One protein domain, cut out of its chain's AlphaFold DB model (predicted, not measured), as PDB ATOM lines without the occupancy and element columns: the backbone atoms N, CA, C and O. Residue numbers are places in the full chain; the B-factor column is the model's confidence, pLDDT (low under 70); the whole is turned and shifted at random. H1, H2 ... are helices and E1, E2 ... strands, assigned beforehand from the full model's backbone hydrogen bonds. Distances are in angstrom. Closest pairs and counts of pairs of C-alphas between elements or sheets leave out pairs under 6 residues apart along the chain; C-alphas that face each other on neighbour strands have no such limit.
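Overview. This is residues 11 to 63 of the 199 residues of the protein "Histone deacetylase" of Gossypium mustelinum (UniProt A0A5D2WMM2). A flat, open loop of chain has a parallel strand pair, E1 and E4, at one end and a small antiparallel hairpin, E2 and E3, at the other. Between these ends run H2, the longest helix, and the short H1, which meets the beginning of H2. The printed part has 53 residues, in the order E1, H1, E2, E3, H2, E4, and is of mixed class, helices and strands. It is loose, with a radius of gyration of the C-alphas of 14.3 A, and spans 44 by 23 by 11 A.

Arrangement. E1, residues 11 to 14, and E4, residues 58 to 62, are parallel neighbours at 38 degrees, with N 12 and O 59 2.9 A apart, within hydrogen-bond range. H2, residues 39 to 51, comes nearest to E4 at the C-alphas of Leu 49 and Ile 58, 7.7 A apart. H1, residues 16 to 20, touches H2 at residues 39 to 43 alone; the closest C-alphas, of Leu 19 and Ser 39, are 5.2 A apart. E2, residues 25 to 28, and E3, residues 31 to 34, form an antiparallel hairpin at 135 degrees, with N 28 and O 31 3.0 A apart, within hydrogen-bond range. E2 is apart from H2 and E4. Each O i to N i+4 pair of H2 is within hydrogen-bond range; H1 has 0 of 1, but 2 of 2 O i to N i+3 pairs.

Along the chain. E1 begins at C-alpha 11 (21.150, 12.982, 2.212) and spans 9.8 A, H1 7.8 A, E2 9.5 A and E3 9.7 A. H2 begins at C-alpha 39 (33.391, 5.019, -13.311) and spans 18.4 A. E4 spans 13.0 A and ends at C-alpha 62 (18.580, 4.275, -2.956).

Size, cuts and confidence. The C-alphas farthest apart, of Thr 30 and Ser 56, are 43.9 A from each other. The printed part has no cut and no long link. Mean pLDDT of the printed part is 80.5, under 70 at residue 23 and residues 26 to 37.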
ATOM      1  N   ASN A  11      21.809  14.065   2.939       92.31
ATOM      2  CA  ASN A  11      21.150  12.982   2.212       92.31
ATOM      3  C   ASN A  11      21.899  12.725   0.903       92.31
ATOM      4  O   ASN A  11      22.018  13.625   0.079       92.31
ATOM      5  N   VAL A  12      22.386  11.501   0.713       90.94
ATOM      6  CA  VAL A  12      23.082  11.081  -0.509       90.94
ATOM      7  C   VAL A  12      22.228  10.048  -1.225       90.94
ATOM      8  O   VAL A  12      21.918   9.002  -0.658       90.94
ATOM      9  N   PHE A  13      21.851  10.335  -2.467       91.38
ATOM     10  CA  PHE A  13      21.086   9.427  -3.318       91.38
ATOM     11  C   PHE A  13      22.040   8.685  -4.251       91.38
ATOM     12  O   PHE A  13      22.795   9.308  -4.994       91.38
ATOM     13  N   TRP A  14      22.026   7.354  -4.202       90.25
ATOM     14  CA  TRP A  14      22.987   6.515  -4.918       90.25
ATOM     15  C   TRP A  14      22.348   5.233  -5.451       90.25
ATOM     16  O   TRP A  14      21.433   4.680  -4.844       90.25
ATOM     17  N   HIS A  15      22.852   4.735  -6.581       89.69
ATOM     18  CA  HIS A  15      22.491   3.430  -7.122       89.69
ATOM     19  C   HIS A  15      23.726   2.774  -7.750       89.69
ATOM     20  O   HIS A  15      24.370   3.371  -8.612       89.69
ATOM     21  N   ASP A  16      24.032   1.527  -7.384       86.56
ATOM     22  CA  ASP A  16      25.263   0.838  -7.819       86.56
ATOM     23  C   ASP A  16      25.378   0.691  -9.342       86.56
ATOM     24  O   ASP A  16      26.479   0.641  -9.889       86.56
ATOM     25  N   GLY A  17      24.241   0.696 -10.044       84.44
ATOM     26  CA  GLY A  17      24.190   0.699 -11.507       84.44
ATOM     27  C   GLY A  17      24.954   1.854 -12.170       84.44
ATOM     28  O   GLY A  17      25.371   1.697 -13.313       84.44
ATOM     29  N   MET A  18      25.213   2.962 -11.463       83.56
ATOM     30  CA  MET A  18      26.032   4.069 -11.977       83.56
ATOM     31  C   MET A  18      27.480   3.644 -12.275       83.56
ATOM     32  O   MET A  18      28.127   4.212 -13.149       83.56
ATOM     33  N   LEU A  19      27.990   2.601 -11.608       83.44
ATOM     34  CA  LEU A  19      29.338   2.072 -11.853       83.44
ATOM     35  C   LEU A  19      29.451   1.240 -13.132       83.44
ATOM     36  O   LEU A  19      30.570   0.932 -13.549       83.44
ATOM     37  N   ASN A  20      28.317   0.874 -13.732       82.88
ATOM     38  CA  ASN A  20      28.268   0.116 -14.979       82.88
ATOM     39  C   ASN A  20      28.377   1.020 -16.212       82.88
ATOM     40  O   ASN A  20      28.431   0.505 -17.326       82.88
ATOM     41  N   HIS A  21      28.382   2.346 -16.032       76.50
ATOM     42  CA  HIS A  21      28.589   3.271 -17.134       76.50
ATOM     43  C   HIS A  21      30.018   3.130 -17.680       76.50
ATOM     44  O   HIS A  21      31.001   3.256 -16.942       76.50
ATOM     45  N   ASP A  22      30.108   2.839 -18.978       75.00
ATOM     46  CA  ASP A  22      31.348   2.728 -19.736       75.00
ATOM     47  C   ASP A  22      31.224   3.590 -20.995       75.00
ATOM     48  O   ASP A  22      30.534   3.247 -21.954       75.00
ATOM     49  N   THR A  23      31.897   4.731 -20.962       68.44
ATOM     50  CA  THR A  23      32.038   5.686 -22.066       68.44
ATOM     51  C   THR A  23      32.963   5.182 -23.178       68.44
ATOM     52  O   THR A  23      33.124   5.843 -24.202       68.44
ATOM     53  N   GLY A  24      33.624   4.035 -22.988       73.94
ATOM     54  CA  GLY A  24      34.631   3.515 -23.899       73.94
ATOM     55  C   GLY A  24      35.970   4.253 -23.800       73.94
ATOM     56  O   GLY A  24      36.337   4.829 -22.770       73.94
ATOM     57  N   LYS A  25      36.747   4.195 -24.887       71.62
ATOM     58  CA  LYS A  25      38.063   4.841 -24.992       71.62
ATOM     59  C   LYS A  25      37.974   6.096 -25.852       71.62
ATOM     60  O   LYS A  25      37.339   6.066 -26.904       71.62
ATOM     61  N   GLY A  26      38.652   7.155 -25.421       61.66
ATOM     62  CA  GLY A  26      38.819   8.392 -26.183       61.66
ATOM     63  C   GLY A  26      40.261   8.562 -26.657       61.66
ATOM     64  O   GLY A  26      41.166   7.871 -26.187       61.66
ATOM     65  N   VAL A  27      40.469   9.476 -27.604       61.34
ATOM     66  CA  VAL A  27      41.810   9.897 -28.023       61.34
ATOM     67  C   VAL A  27      42.094  11.248 -27.380       61.34
ATOM     68  O   VAL A  27      41.436  12.229 -27.712       61.34
ATOM     69  N   PHE A  28      43.082  11.284 -26.491       57.91
ATOM     70  CA  PHE A  28      43.566  12.498 -25.831       57.91
ATOM     71  C   PHE A  28      45.054  12.627 -26.138       57.91
ATOM     72  O   PHE A  28      45.794  11.656 -25.998       57.91
ATOM     73  N   ASP A  29      45.479  13.775 -26.672       53.00
ATOM     74  CA  ASP A  29      46.866  14.028 -27.095       53.00
ATOM     75  C   ASP A  29      47.496  12.872 -27.896       53.00
ATOM     76  O   ASP A  29      48.645  12.490 -27.692       53.00
ATOM     77  N   THR A  30      46.733  12.301 -28.840       57.72
ATOM     78  CA  THR A  30      47.108  11.165 -29.714       57.72
ATOM     79  C   THR A  30      47.286   9.800 -29.032       57.72
ATOM     80  O   THR A  30      47.594   8.817 -29.709       57.72
ATOM     81  N   VAL A  31      47.018   9.697 -27.729       58.62
ATOM     82  CA  VAL A  31      47.048   8.443 -26.964       58.62
ATOM     83  C   VAL A  31      45.623   7.933 -26.736       58.62
ATOM     84  O   VAL A  31      44.691   8.696 -26.485       58.62
ATOM     85  N   LEU A  32      45.441   6.615 -26.861       66.94
ATOM     86  CA  LEU A  32      44.169   5.959 -26.572       66.94
ATOM     87  C   LEU A  32      44.064   5.684 -25.071       66.94
ATOM     88  O   LEU A  32      44.645   4.719 -24.568       66.94
ATOM     89  N   GLU A  33      43.283   6.496 -24.374       67.88
ATOM     90  CA  GLU A  33      43.089   6.390 -22.930       67.88
ATOM     91  C   GLU A  33      41.622   6.115 -22.582       67.88
ATOM     92  O   GLU A  33      40.720   6.187 -23.427       67.88
ATOM     93  N   LYS A  34      41.370   5.737 -21.323       63.22
ATOM     94  CA  LYS A  34      39.996   5.726 -20.812       63.22
ATOM     95  C   LYS A  34      39.471   7.156 -20.862       63.22
ATOM     96  O   LYS A  34      40.177   8.081 -20.476       63.22
ATOM     97  N   HIS A  35      38.235   7.315 -21.312       64.69
ATOM     98  CA  HIS A  35      37.579   8.615 -21.309       64.69
ATOM     99  C   HIS A  35      37.604   9.240 -19.891       64.69
ATOM    100  O   HIS A  35      37.448   8.501 -18.915       64.69
ATOM    101  N   PRO A  36      37.819  10.559 -19.739       62.94
ATOM    102  CA  PRO A  36      37.937  11.222 -18.437       62.94
ATOM    103  C   PRO A  36      36.643  11.145 -17.616       62.94
ATOM    104  O   PRO A  36      36.685  11.033 -16.388       62.94
ATOM    105  N   GLU A  37      35.491  11.123 -18.284       67.88
ATOM    106  CA  GLU A  37      34.219  10.775 -17.657       67.88
ATOM    107  C   GLU A  37      34.117   9.247 -17.544       67.88
ATOM    108  O   GLU A  37      33.689   8.581 -18.475       67.88
ATOM    109  N   ASN A  38      34.594   8.661 -16.442       74.56
ATOM    110  CA  ASN A  38      34.542   7.214 -16.230       74.56
ATOM    111  C   ASN A  38      34.187   6.834 -14.785       74.56
ATOM    112  O   ASN A  38      34.283   7.630 -13.846       74.56
ATOM    113  N   SER A  39      33.828   5.561 -14.601       78.94
ATOM    114  CA  SER A  39      33.391   5.019 -13.311       78.94
ATOM    115  C   SER A  39      34.462   5.027 -12.209       78.94
ATOM    116  O   SER A  39      34.098   4.964 -11.036       78.94
ATOM    117  N   ASP A  40      35.759   5.144 -12.525       80.62
ATOM    118  CA  ASP A  40      36.820   5.167 -11.505       80.62
ATOM    119  C   ASP A  40      36.739   6.440 -10.638       80.62
ATOM    120  O   ASP A  40      36.907   6.360  -9.417       80.62
ATOM    121  N   ARG A  41      36.371   7.594 -11.222       77.31
ATOM    122  CA  ARG A  41      36.139   8.843 -10.464       77.31
ATOM    123  C   ARG A  41      34.987   8.689  -9.473       77.31
ATOM    124  O   ARG A  41      35.122   9.030  -8.298       77.31
ATOM    125  N   ILE A  42      33.880   8.100  -9.926       81.88
ATOM    126  CA  ILE A  42      32.690   7.872  -9.100       81.88
ATOM    127  C   ILE A  42      32.987   6.895  -7.952       81.88
ATOM    128  O   ILE A  42      32.586   7.150  -6.815       81.88
ATOM    129  N   ARG A  43      33.758   5.823  -8.196       84.94
ATOM    130  CA  ARG A  43      34.199   4.895  -7.132       84.94
ATOM    131  C   ARG A  43      34.974   5.615  -6.030       84.94
ATOM    132  O   ARG A  43      34.760   5.328  -4.850       84.94
ATOM    133  N   ASN A  44      35.860   6.539  -6.402       84.69
ATOM    134  CA  ASN A  44      36.641   7.297  -5.431       84.69
ATOM    135  C   ASN A  44      35.742   8.195  -4.565       84.69
ATOM    136  O   ASN A  44      35.835   8.146  -3.338       84.69
ATOM    137  N   ILE A  45      34.810   8.929  -5.188       86.69
ATOM    138  CA  ILE A  45      33.838   9.782  -4.483       86.69
ATOM    139  C   ILE A  45      33.022   8.957  -3.481       86.69
ATOM    140  O   ILE A  45      32.978   9.291  -2.297       86.69
ATOM    141  N   VAL A  46      32.438   7.835  -3.914       88.00
ATOM    142  CA  VAL A  46      31.633   6.969  -3.036       88.00
ATOM    143  C   VAL A  46      32.467   6.428  -1.870       88.00
ATOM    144  O   VAL A  46      31.989   6.399  -0.734       88.00
ATOM    145  N   SER A  47      33.726   6.047  -2.107       88.50
ATOM    146  CA  SER A  47      34.630   5.581  -1.048       88.50
ATOM    147  C   SER A  47      34.936   6.678  -0.022       88.50
ATOM    148  O   SER A  47      34.890   6.411   1.182       88.50
ATOM    149  N   ILE A  48      35.203   7.909  -0.474       88.00
ATOM    150  CA  ILE A  48      35.459   9.065   0.399       88.00
ATOM    151  C   ILE A  48      34.211   9.409   1.212       88.00
ATOM    152  O   ILE A  48      34.310   9.573   2.423       88.00
ATOM    153  N   LEU A  49      33.028   9.451   0.599       90.69
ATOM    154  CA  LEU A  49      31.781   9.708   1.325       90.69
ATOM    155  C   LEU A  49      31.494   8.613   2.360       90.69
ATOM    156  O   LEU A  49      31.078   8.898   3.479       90.69
ATOM    157  N   SER A  50      31.777   7.354   2.024       90.12
ATOM    158  CA  SER A  50      31.503   6.218   2.910       90.12
ATOM    159  C   SER A  50      32.455   6.123   4.105       90.12
ATOM    160  O   SER A  50      32.066   5.606   5.148       90.12
ATOM    161  N   LYS A  51      33.711   6.566   3.958       91.44
ATOM    162  CA  LYS A  51      34.782   6.329   4.950       91.44
ATOM    163  C   LYS A  51      35.424   7.601   5.496       91.44
ATOM    164  O   LYS A  51      36.203   7.536   6.442       91.44
ATOM    165  N   GLY A  52      35.152   8.736   4.871       90.56
ATOM    166  CA  GLY A  52      35.769  10.015   5.173       90.56
ATOM    167  C   GLY A  52      35.206  10.680   6.430       90.56
ATOM    168  O   GLY A  52      34.300  10.150   7.081       90.56
ATOM    169  N   PRO A  53      35.715  11.877   6.761       90.19
ATOM    170  CA  PRO A  53      35.378  12.586   7.997       90.19
ATOM    171  C   PRO A  53      33.892  12.960   8.101       90.19
ATOM    172  O   PRO A  53      33.369  13.093   9.205       90.19
ATOM    173  N   ILE A  54      33.195  13.074   6.965       89.50
ATOM    174  CA  ILE A  54      31.768  13.416   6.921       89.50
ATOM    175  C   ILE A  54      30.833  12.200   6.927       89.50
ATOM    176  O   ILE A  54      29.623  12.373   7.039       89.50
ATOM    177  N   SER A  55      31.365  10.975   6.848       91.88
ATOM    178  CA  SER A  55      30.570   9.741   6.710       91.88
ATOM    179  C   SER A  55      29.497   9.583   7.793       91.88
ATOM    180  O   SER A  55      28.372   9.184   7.502       91.88
ATOM    181  N   SER A  56      29.807   9.973   9.033       92.25
ATOM    182  CA  SER A  56      28.873   9.915  10.168       92.25
ATOM    183  C   SER A  56      27.664  10.859  10.056       92.25
ATOM    184  O   SER A  56      26.668  10.657  10.753       92.25
ATOM    185  N   TYR A  57      27.719  11.852   9.166       92.50
ATOM    186  CA  TYR A  57      26.635  12.802   8.907       92.50
ATOM    187  C   TYR A  57      25.793  12.420   7.683       92.50
ATOM    188  O   TYR A  57      24.774  13.063   7.422       92.50
ATOM    189  N   ILE A  58      26.189  11.382   6.938       93.38
ATOM    190  CA  ILE A  58      25.519  10.976   5.703       93.38
ATOM    191  C   ILE A  58      24.374  10.003   5.991       93.38
ATOM    192  O   ILE A  58      24.500   9.044   6.751       93.38
ATOM    193  N   SER A  59      23.240  10.231   5.337       94.06
ATOM    194  CA  SER A  59      22.158   9.259   5.179       94.06
ATOM    195  C   SER A  59      22.054   8.860   3.716       94.06
ATOM    196  O   SER A  59      21.753   9.688   2.861       94.06
ATOM    197  N   TRP A  60      22.329   7.588   3.442       93.44
ATOM    198  CA  TRP A  60      22.260   7.022   2.101       93.44
ATOM    199  C   TRP A  60      20.829   6.628   1.754       93.44
ATOM    200  O   TRP A  60      20.145   5.975   2.543       93.44
ATOM    201  N   HIS A  61      20.410   6.983   0.547       93.62
ATOM    202  CA  HIS A  61      19.119   6.650  -0.036       93.62
ATOM    203  C   HIS A  61      19.340   5.948  -1.369       93.62
ATOM    204  O   HIS A  61      20.213   6.337  -2.146       93.62
ATOM    205  N   SER A  62      18.533   4.929  -1.651       90.88
ATOM    206  CA  SER A  62      18.580   4.275  -2.956       90.88
ATOM    207  C   SER A  62      17.962   5.189  -4.007       90.88
ATOM    208  O   SER A  62      16.805   5.588  -3.884       90.88
ATOM    209  N   GLY A  63      18.714   5.481  -5.064       85.12
ATOM    210  CA  GLY A  63      18.156   6.034  -6.290       85.12
ATOM    211  C   GLY A  63      17.333   4.982  -7.036       85.12
ATOM    212  O   GLY A  63      17.550   3.778  -6.877       85.12
TER     213      GLY A  63